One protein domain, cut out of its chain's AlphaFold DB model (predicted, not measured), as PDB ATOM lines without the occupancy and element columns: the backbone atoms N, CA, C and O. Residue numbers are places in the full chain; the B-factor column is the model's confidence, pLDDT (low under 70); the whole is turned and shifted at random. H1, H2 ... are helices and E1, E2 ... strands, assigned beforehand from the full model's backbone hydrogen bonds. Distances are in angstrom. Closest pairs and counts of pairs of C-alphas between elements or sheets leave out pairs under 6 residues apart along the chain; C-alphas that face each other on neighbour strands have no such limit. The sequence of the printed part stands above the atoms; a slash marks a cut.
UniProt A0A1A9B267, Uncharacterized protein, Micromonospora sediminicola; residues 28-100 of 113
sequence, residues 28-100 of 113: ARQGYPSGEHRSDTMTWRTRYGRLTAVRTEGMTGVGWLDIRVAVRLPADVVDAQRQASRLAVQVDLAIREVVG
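This is residues 28 to 100 of the 113 residues of an uncharacterized protein of Micromonospora sediminicola (UniProt A0A1A9B267). A long, twisted ribbon of antiparallel strands is built on the hairpin of E3 and E4, with the short E1 and E2 along the other side of E3; after E4 the chain folds back as one long helix, H1, with few contacts to the ribbon. Residues 92 to 100 stick out free. The printed part has 73 residues, in the order E1, E2, E3, E4, H1, and its class is mixed, helices and strands. The whole is loose and elongated, with a radius of gyration of the C-alphas of 16.2 A and spans of 48 by 26 by 19 A.

Start at E1, residues 36 to 38, an antiparallel neighbour of E3, residues 49 to 58; look for N 37 and O 57, 2.8 A apart. E2, residues 42 to 46, forms a hairpin with E3, with N 44 and O 51 at 2.9 A. E1 and E2 lie on one side of E3 and E4, residues 63 to 71, on the other side; in the hairpin of E3 and E4, N 52 and O 68 are 2.9 A apart. E2, E3 and E4 make a meander, each strand the antiparallel neighbour of the one before. H1, residues 77 to 99, is not on this branched sheet; each of its O i to N i+4 pairs is within hydrogen-bond range.

Find C-alpha 36 at (104.322, 63.425, 24.455), where E1 begins. E3 runs 29.7 A and E4 26.3 A. H1 runs 32.7 A to C-alpha 99 at (125.017, 65.794, 31.713).

The C-alphas of Gly 31 and Asp 76 are the two farthest apart, 47.9 A. The printed part has no cut, its four links between named elements are tight, and no printed residue is under 70 in pLDDT.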
ATOM      1  N   ALA A  28     100.822  64.872  23.032       86.25
ATOM      2  CA  ALA A  28     100.289  65.392  24.291       86.25
ATOM      3  C   ALA A  28      99.125  66.363  24.080       86.25
ATOM      4  O   ALA A  28      98.189  66.372  24.877       86.25
ATOM      5  N   ARG A  29      99.092  67.102  22.962       80.56
ATOM      6  CA  ARG A  29      97.963  67.971  22.596       80.56
ATOM      7  C   ARG A  29      96.677  67.196  22.311       80.56
ATOM      8  O   ARG A  29      95.604  67.789  22.389       80.56
ATOM      9  N   GLN A  30      96.753  65.891  22.039       80.31
ATOM     10  CA  GLN A  30      95.624  64.949  21.949       80.31
ATOM     11  C   GLN A  30      95.371  64.208  23.269       80.31
ATOM     12  O   GLN A  30      94.244  63.746  23.506       80.31
ATOM     13  N   GLY A  31      96.399  64.238  24.132       75.19
ATOM     14  CA  GLY A  31      96.522  64.004  25.583       75.19
ATOM     15  C   GLY A  31      95.717  62.867  26.137       75.19
ATOM     16  O   GLY A  31      95.066  62.974  27.172       75.19
ATOM     17  N   TYR A  32      95.807  61.792  25.388       81.00
ATOM     18  CA  TYR A  32      96.043  60.484  25.943       81.00
ATOM     19  C   TYR A  32      97.108  60.533  27.058       81.00
ATOM     20  O   TYR A  32      98.040  61.337  26.971       81.00
ATOM     21  N   PRO A  33      97.004  59.676  28.087       80.81
ATOM     22  CA  PRO A  33      98.031  59.547  29.126       80.81
ATOM     23  C   PRO A  33      99.431  59.233  28.579       80.81
ATOM     24  O   PRO A  33     100.423  59.614  29.185       80.81
ATOM     25  N   SER A  34      99.501  58.580  27.416       85.38
ATOM     26  CA  SER A  34     100.729  58.282  26.670       85.38
ATOM     27  C   SER A  34     101.168  59.408  25.725       85.38
ATOM     28  O   SER A  34     101.952  59.171  24.812       85.38
ATOM     29  N   GLY A  35     100.588  60.602  25.850       89.12
ATOM     30  CA  GLY A  35     100.949  61.745  25.027       89.12
ATOM     31  C   GLY A  35     102.341  62.278  25.360       89.12
ATOM     32  O   GLY A  35     102.793  62.231  26.501       89.12
ATOM     33  N   GLU A  36     102.995  62.834  24.351       93.00
ATOM     34  CA  GLU A  36     104.322  63.425  24.455       93.00
ATOM     35  C   GLU A  36     104.301  64.857  23.922       93.00
ATOM     36  O   GLU A  36     103.744  65.143  22.855       93.00
ATOM     37  N   HIS A  37     104.905  65.766  24.678       93.56
ATOM     38  CA  HIS A  37     105.340  67.055  24.171       93.56
ATOM     39  C   HIS A  37     106.645  66.846  23.412       93.56
ATOM     40  O   HIS A  37     107.568  66.222  23.928       93.56
ATOM     41  N   ARG A  38     106.729  67.382  22.194       95.31
ATOM     42  CA  ARG A  38     107.950  67.357  21.383       95.31
ATOM     43  C   ARG A  38     108.319  68.777  20.974       95.31
ATOM     44  O   ARG A  38     107.426  69.595  20.728       95.31
ATOM     45  N   SER A  39     109.612  69.084  20.992       95.62
ATOM     46  CA  SER A  39     110.150  70.318  20.417       95.62
ATOM     47  C   SER A  39     110.180  70.217  18.900       95.62
ATOM     48  O   SER A  39     110.109  69.115  18.353       95.62
ATOM     49  N   ASP A  40     110.421  71.344  18.236       94.31
ATOM     50  CA  ASP A  40     110.836  71.305  16.841       94.31
ATOM     51  C   ASP A  40     112.114  70.476  16.687       94.31
ATOM     52  O   ASP A  40     112.963  70.390  17.587       94.31
ATOM     53  N   THR A  41     112.252  69.858  15.516       94.69
ATOM     54  CA  THR A  41     113.446  69.089  15.178       94.69
ATOM     55  C   THR A  41     114.600  70.034  14.866       94.69
ATOM     56  O   THR A  41     114.634  70.670  13.812       94.69
ATOM     57  N   MET A  42     115.602  70.069  15.741       95.62
ATOM     58  CA  MET A  42     116.835  70.804  15.486       95.62
ATOM     59  C   MET A  42     117.731  69.967  14.574       95.62
ATOM     60  O   MET A  42     118.081  68.836  14.908       95.62
ATOM     61  N   THR A  43     118.089  70.501  13.406       97.00
ATOM     62  CA  THR A  43     118.912  69.790  12.418       97.00
ATOM     63  C   THR A  43     120.124  70.617  12.025       97.00
ATOM     64  O   THR A  43     119.986  71.741  11.548       97.00
ATOM     65  N   TRP A  44     121.307  70.011  12.111       97.19
ATOM     66  CA  TRP A  44     122.553  70.595  11.623       97.19
ATOM     67  C   TRP A  44     123.117  69.746  10.487       97.19
ATOM     68  O   TRP A  44     123.300  68.532  10.622       97.19
ATOM     69  N   ARG A  45     123.410  70.395   9.355       95.94
ATOM     70  CA  ARG A  45     124.228  69.814   8.285       95.94
ATOM     71  C   ARG A  45     125.682  70.139   8.577       95.94
ATOM     72  O   ARG A  45     126.031  71.299   8.765       95.94
ATOM     73  N   THR A  46     126.520  69.121   8.622       92.56
ATOM     74  CA  THR A  46     127.931  69.252   8.975       92.56
ATOM     75  C   THR A  46     128.789  68.649   7.873       92.56
ATOM     76  O   THR A  46     128.313  67.879   7.037       92.56
ATOM     77  N   ARG A  47     130.093  68.938   7.898       91.94
ATOM     78  CA  ARG A  47     131.053  68.316   6.968       91.94
ATOM     79  C   ARG A  47     131.089  66.785   7.055       91.94
ATOM     80  O   ARG A  47     131.502  66.134   6.106       91.94
ATOM     81  N   TYR A  48     130.693  66.222   8.197       87.75
ATOM     82  CA  TYR A  48     130.701  64.781   8.441       87.75
ATOM     83  C   TYR A  48     129.338  64.116   8.188       87.75
ATOM     84  O   TYR A  48     129.258  62.888   8.208       87.75
ATOM     85  N   GLY A  49     128.272  64.892   7.954       93.88
ATOM     86  CA  GLY A  49     126.931  64.375   7.693       93.88
ATOM     87  C   GLY A  49     125.829  65.216   8.335       93.88
ATOM     88  O   GLY A  49     125.711  66.415   8.077       93.88
ATOM     89  N   ARG A  50     124.970  64.577   9.133       96.94
ATOM     90  CA  ARG A  50     123.796  65.214   9.746       96.94
ATOM     91  C   ARG A  50     123.685  64.871  11.224       96.94
ATOM     92  O   ARG A  50     123.761  63.701  11.594       96.94
ATOM     93  N   LEU A  51     123.437  65.894  12.032       95.81
ATOM     94  CA  LEU A  51     123.056  65.785  13.435       95.81
ATOM     95  C   LEU A  51     121.605  66.239  13.585       95.81
ATOM     96  O   LEU A  51     121.185  67.221  12.967       95.81
ATOM     97  N   THR A  52     120.834  65.517  14.384       97.25
ATOM     98  CA  THR A  52     119.439  65.840  14.676       97.25
ATOM     99  C   THR A  52     119.186  65.674  16.163       97.25
ATOM    100  O   THR A  52     119.640  64.688  16.742       97.25
ATOM    101  N   ALA A  53     118.477  66.625  16.766       96.62
ATOM    102  CA  ALA A  53     118.095  66.577  18.169       96.62
ATOM    103  C   ALA A  53     116.616  66.946  18.346       96.62
ATOM    104  O   ALA A  53     116.133  67.902  17.733       96.62
ATOM    105  N   VAL A  54     115.912  66.186  19.186       96.94
ATOM    106  CA  VAL A  54     114.504  66.421  19.540       96.94
ATOM    107  C   VAL A  54     114.343  66.261  21.044       96.94
ATOM    108  O   VAL A  54     114.666  65.208  21.592       96.94
ATOM    109  N   ARG A  55     113.834  67.295  21.715       96.44
ATOM    110  CA  ARG A  55     113.432  67.192  23.118       96.44
ATOM    111  C   ARG A  55     112.033  66.595  23.184       96.44
ATOM    112  O   ARG A  55     111.123  67.088  22.515       96.44
ATOM    113  N   THR A  56     111.869  65.598  24.040       95.81
ATOM    114  CA  THR A  56     110.592  64.944  24.309       95.81
ATOM    115  C   THR A  56     110.299  64.990  25.803       95.81
ATOM    116  O   THR A  56     111.206  64.857  26.619       95.81
ATOM    117  N   GLU A  57     109.041  65.191  26.176       94.94
ATOM    118  CA  GLU A  57     108.578  65.130  27.563       94.94
ATOM    119  C   GLU A  57     107.221  64.434  27.613       94.94
ATOM    120  O   GLU A  57     106.282  64.831  26.918       94.94
ATOM    121  N   GLY A  58     107.115  63.369  28.403       91.06
ATOM    122  CA  GLY A  58     105.850  62.668  28.604       91.06
ATOM    123  C   GLY A  58     104.883  63.469  29.478       91.06
ATOM    124  O   GLY A  58     105.272  64.412  30.167       91.06
ATOM    125  N   MET A  59     103.618  63.046  29.539       87.38
ATOM    126  CA  MET A  59     102.600  63.701  30.383       87.38
ATOM    127  C   MET A  59     102.943  63.751  31.886       87.38
ATOM    128  O   MET A  59     102.320  64.512  32.622       87.38
ATOM    129  N   THR A  60     103.891  62.935  32.360       86.56
ATOM    130  CA  THR A  60     104.362  62.910  33.757       86.56
ATOM    131  C   THR A  60     105.461  63.937  34.049       86.56
ATOM    132  O   THR A  60     105.912  64.021  35.190       86.56
ATOM    133  N   GLY A  61     105.916  64.694  33.044       87.62
ATOM    134  CA  GLY A  61     107.026  65.646  33.162       87.62
ATOM    135  C   GLY A  61     108.415  65.011  33.058       87.62
ATOM    136  O   GLY A  61     109.417  65.719  33.111       87.62
ATOM    137  N   VAL A  62     108.504  63.687  32.889       91.19
ATOM    138  CA  VAL A  62     109.776  63.014  32.592       91.19
ATOM    139  C   VAL A  62     110.138  63.282  31.135       91.19
ATOM    140  O   VAL A  62     109.363  62.955  30.232       91.19
ATOM    141  N   GLY A  63     111.310  63.874  30.918       92.88
ATOM    142  CA  GLY A  63     111.800  64.245  29.597       92.88
ATOM    143  C   GLY A  63     113.121  63.591  29.232       92.88
ATOM    144  O   GLY A  63     113.887  63.155  30.089       92.88
ATOM    145  N   TRP A  64     113.377  63.529  27.934       94.81
ATOM    146  CA  TRP A  64     114.603  63.010  27.348       94.81
ATOM    147  C   TRP A  64     114.933  63.768  26.061       94.81
ATOM    148  O   TRP A  64     114.098  64.471  25.483       94.81
ATOM    149  N   LEU A  65     116.183  63.642  25.626       95.50
ATOM    150  CA  LEU A  65     116.667  64.211  24.377       95.50
ATOM    151  C   LEU A  65     117.019  63.067  23.427       95.50
ATOM    152  O   LEU A  65     117.940  62.298  23.689       95.50
ATOM    153  N   ASP A  66     116.307  62.984  22.309       95.31
ATOM    154  CA  ASP A  66     116.635  62.064  21.228       95.31
ATOM    155  C   ASP A  66     117.717  62.708  20.349       95.31
ATOM    156  O   ASP A  66     117.453  63.705  19.674       95.31
ATOM    157  N   ILE A  67     118.931  62.145  20.334       94.12
ATOM    158  CA  ILE A  67     120.020  62.565  19.439       94.12
ATOM    159  C   ILE A  67     120.235  61.497  18.367       94.12
ATOM    160  O   ILE A  67     120.464  60.328  18.668       94.12
ATOM    161  N   ARG A  68     120.225  61.907  17.093       95.19
ATOM    162  CA  ARG A  68     120.548  61.040  15.956       95.19
ATOM    163  C   ARG A  68     121.687  61.626  15.140       95.19
ATOM    164  O   ARG A  68     121.612  62.762  14.673       95.19
ATOM    165  N   VAL A  69     122.712  60.813  14.906       93.12
ATOM    166  CA  VAL A  69     123.846  61.155  14.044       93.12
ATOM    167  C   VAL A  69     123.826  60.244  12.821       93.12
ATOM    168  O   VAL A  69     123.721  59.026  12.945       93.12
ATOM    169  N   ALA A  70     123.929  60.832  11.634       95.00
ATOM    170  CA  ALA A  70     124.171  60.113  10.390       95.00
ATOM    171  C   ALA A  70     125.508  60.583   9.814       95.00
ATOM    172  O   ALA A  70     125.628  61.739   9.403       95.00
ATOM    173  N   VAL A  71     126.501  59.691   9.795       94.56
ATOM    174  CA  VAL A  71     127.839  59.955   9.247       94.56
ATOM    175  C   VAL A  71     128.144  59.014   8.092       94.56
ATOM    176  O   VAL A  71     127.654  57.886   8.055       94.56
ATOM    177  N   ARG A  72     128.982  59.468   7.158       92.94
ATOM    178  CA  ARG A  72     129.550  58.585   6.138       92.94
ATOM    179  C   ARG A  72     130.742  57.837   6.728       92.94
ATOM    180  O   ARG A  72     131.640  58.463   7.288       92.94
ATOM    181  N   LEU A  73     130.748  56.519   6.576       94.06
ATOM    182  CA  LEU A  73     131.877  55.669   6.946       94.06
ATOM    183  C   LEU A  73     132.717  55.310   5.706       94.06
ATOM    184  O   LEU A  73     132.207  55.400   4.581       94.06
ATOM    185  N   PRO A  74     133.997  54.937   5.895       94.81
ATOM    186  CA  PRO A  74     134.824  54.333   4.853       94.81
ATOM    187  C   PRO A  74     134.159  53.100   4.226       94.81
ATOM    188  O   PRO A  74     133.308  52.464   4.843       94.81
ATOM    189  N   ALA A  75     134.547  52.769   2.992       96.44
ATOM    190  CA  ALA A  75     134.063  51.561   2.318       96.44
ATOM    191  C   ALA A  75     134.716  50.282   2.866       96.44
ATOM    192  O   ALA A  75     134.098  49.220   2.839       96.44
ATOM    193  N   ASP A  76     135.953  50.391   3.360       98.25
ATOM    194  CA  ASP A  76     136.630  49.288   4.030       98.25
ATOM    195  C   ASP A  76     135.932  48.955   5.355       98.25
ATOM    196  O   ASP A  76     135.675  49.834   6.182       98.25
ATOM    197  N   VAL A  77     135.617  47.675   5.551       97.12
ATOM    198  CA  VAL A  77     134.813  47.202   6.688       97.12
ATOM    199  C   VAL A  77     135.567  47.349   8.009       97.12
ATOM    200  O   VAL A  77     134.961  47.697   9.025       97.12
ATOM    201  N   VAL A  78     136.879  47.108   8.013       97.69
ATOM    202  CA  VAL A  78     137.698  47.171   9.229       97.69
ATOM    203  C   VAL A  78     137.824  48.620   9.691       97.69
ATOM    204  O   VAL A  78     137.621  48.913  10.874       97.69
ATOM    205  N   ASP A  79     138.082  49.538   8.764       97.31
ATOM    206  CA  ASP A  79     138.151  50.968   9.054       97.31
ATOM    207  C   ASP A  79     136.783  51.546   9.431       97.31
ATOM    208  O   ASP A  79     136.689  52.320  10.388       97.31
ATOM    209  N   ALA A  80     135.706  51.130   8.755       96.75
ATOM    210  CA  ALA A  80     134.343  51.522   9.103       96.75
ATOM    211  C   ALA A  80     133.980  51.105  10.532       96.75
ATOM    212  O   ALA A  80     133.491  51.935  11.303       96.75
ATOM    213  N   GLN A  81     134.275  49.860  10.916       97.69
ATOM    214  CA  GLN A  81     134.021  49.365  12.266       97.69
ATOM    215  C   GLN A  81     134.873  50.104  13.304       97.69
ATOM    216  O   GLN A  81     134.361  50.526  14.342       97.69
ATOM    217  N   ARG A  82     136.166  50.317  13.022       97.62
ATOM    218  CA  ARG A  82     137.069  51.076  13.900       97.62
ATOM    219  C   ARG A  82     136.548  52.495  14.131       97.62
ATOM    220  O   ARG A  82     136.512  52.963  15.271       97.62
ATOM    221  N   GLN A  83     136.136  53.177  13.063       95.88
ATOM    222  CA  GLN A  83     135.615  54.538  13.136       95.88
ATOM    223  C   GLN A  83     134.266  54.594  13.862       95.88
ATOM    224  O   GLN A  83     134.078  55.479  14.696       95.88
ATOM    225  N   ALA A  84     133.358  53.651  13.599       94.81
ATOM    226  CA  ALA A  84     132.062  53.570  14.269       94.81
ATOM    227  C   ALA A  84     132.216  53.365  15.785       94.81
ATOM    228  O   ALA A  84     131.645  54.129  16.563       94.81
ATOM    229  N   SER A  85     133.050  52.410  16.210       96.94
ATOM    230  CA  SER A  85     133.320  52.158  17.631       96.94
ATOM    231  C   SER A  85     133.933  53.377  18.317       96.94
ATOM    232  O   SER A  85     133.492  53.772  19.396       96.94
ATOM    233  N   ARG A  86     134.922  54.023  17.682       96.50
ATOM    234  CA  ARG A  86     135.537  55.238  18.231       96.50
ATOM    235  C   ARG A  86     134.518  56.367  18.362       96.50
ATOM    236  O   ARG A  86     134.511  57.046  19.382       96.50
ATOM    237  N   LEU A  87     133.664  56.563  17.357       93.88
ATOM    238  CA  LEU A  87     132.623  57.587  17.396       93.88
ATOM    239  C   LEU A  87     131.632  57.329  18.536       93.88
ATOM    240  O   LEU A  87     131.330  58.258  19.275       93.88
ATOM    241  N   ALA A  88     131.180  56.085  18.715       93.19
ATOM    242  CA  ALA A  88     130.269  55.722  19.798       93.19
ATOM    243  C   ALA A  88     130.853  56.051  21.183       93.19
ATOM    244  O   ALA A  88     130.179  56.683  21.992       93.19
ATOM    245  N   VAL A  89     132.126  55.711  21.424       96.19
ATOM    246  CA  VAL A  89     132.820  56.038  22.685       96.19
ATOM    247  C   VAL A  89     132.912  57.548  22.900       96.19
ATOM    248  O   VAL A  89     132.652  58.037  23.993       96.19
ATOM    249  N   GLN A  90     133.274  58.311  21.867       95.44
ATOM    250  CA  GLN A  90     133.406  59.765  21.996       95.44
ATOM    251  C   GLN A  90     132.057  60.455  22.231       95.44
ATOM    252  O   GLN A  90     131.994  61.421  22.984       95.44
ATOM    253  N   VAL A  91     130.980  59.950  21.623       92.81
ATOM    254  CA  VAL A  91     129.619  60.440  21.878       92.81
ATOM    255  C   VAL A  91     129.210  60.178  23.328       92.81
ATOM    256  O   VAL A  91     128.705  61.094  23.968       92.81
ATOM    257  N   ASP A  92     129.468  58.982  23.866       93.19
ATOM    258  CA  ASP A  92     129.184  58.663  25.273       93.19
ATOM    259  C   ASP A  92     129.942  59.594  26.234       93.19
ATOM    260  O   ASP A  92     129.339  60.201  27.115       93.19
ATOM    261  N   LEU A  93     131.245  59.795  26.012       94.44
ATOM    262  CA  LEU A  93     132.059  60.699  26.831       94.44
ATOM    263  C   LEU A  93     131.545  62.144  26.795       94.44
ATOM    264  O   LEU A  93     131.410  62.768  27.845       94.44
ATOM    265  N   ALA A  94     131.211  62.657  25.608       93.50
ATOM    266  CA  ALA A  94     130.663  64.002  25.461       93.50
ATOM    267  C   ALA A  94     129.295  64.144  26.149       93.50
ATOM    268  O   ALA A  94     129.016  65.170  26.766       93.50
ATOM    269  N   ILE A  95     128.443  63.113  26.078       91.69
ATOM    270  CA  ILE A  95     127.165  63.099  26.800       91.69
ATOM    271  C   ILE A  95     127.426  63.170  28.303       91.69
ATOM    272  O   ILE A  95     126.874  64.052  28.954       91.69
ATOM    273  N   ARG A  96     128.287  62.300  28.845       93.00
ATOM    274  CA  ARG A  96     128.626  62.264  30.278       93.00
ATOM    275  C   ARG A  96     129.154  63.598  30.791       93.00
ATOM    276  O   ARG A  96     128.726  64.039  31.854       93.00
ATOM    277  N   GLU A  97     130.031  64.240  30.024       93.44
ATOM    278  CA  GLU A  97     130.551  65.574  30.330       93.44
ATOM    279  C   GLU A  97     129.419  66.606  30.425       93.44
ATOM    280  O   GLU A  97     129.297  67.297  31.435       93.44
ATOM    281  N   VAL A  98     128.545  66.672  29.416       92.25
ATOM    282  CA  VAL A  98     127.442  67.647  29.360       92.25
ATOM    283  C   VAL A  98     126.390  67.401  30.442       92.25
ATOM    284  O   VAL A  98     125.884  68.355  31.030       92.25
ATOM    285  N   VAL A  99     126.039  66.139  30.709       90.44
ATOM    286  CA  VAL A  99     125.017  65.794  31.713       90.44
ATOM    287  C   VAL A  99     125.571  65.712  33.139       90.44
ATOM    288  O   VAL A  99     124.810  65.467  34.072       90.44
ATOM    289  N   GLY A 100     126.878  65.919  33.329       84.69
ATOM    290  CA  GLY A 100     127.522  65.878  34.643       84.69
ATOM    291  C   GLY A 100     127.576  64.480  35.268       84.69
ATOM    292  O   GLY A 100     127.684  64.357  36.488       84.69
TER     293      GLY A 100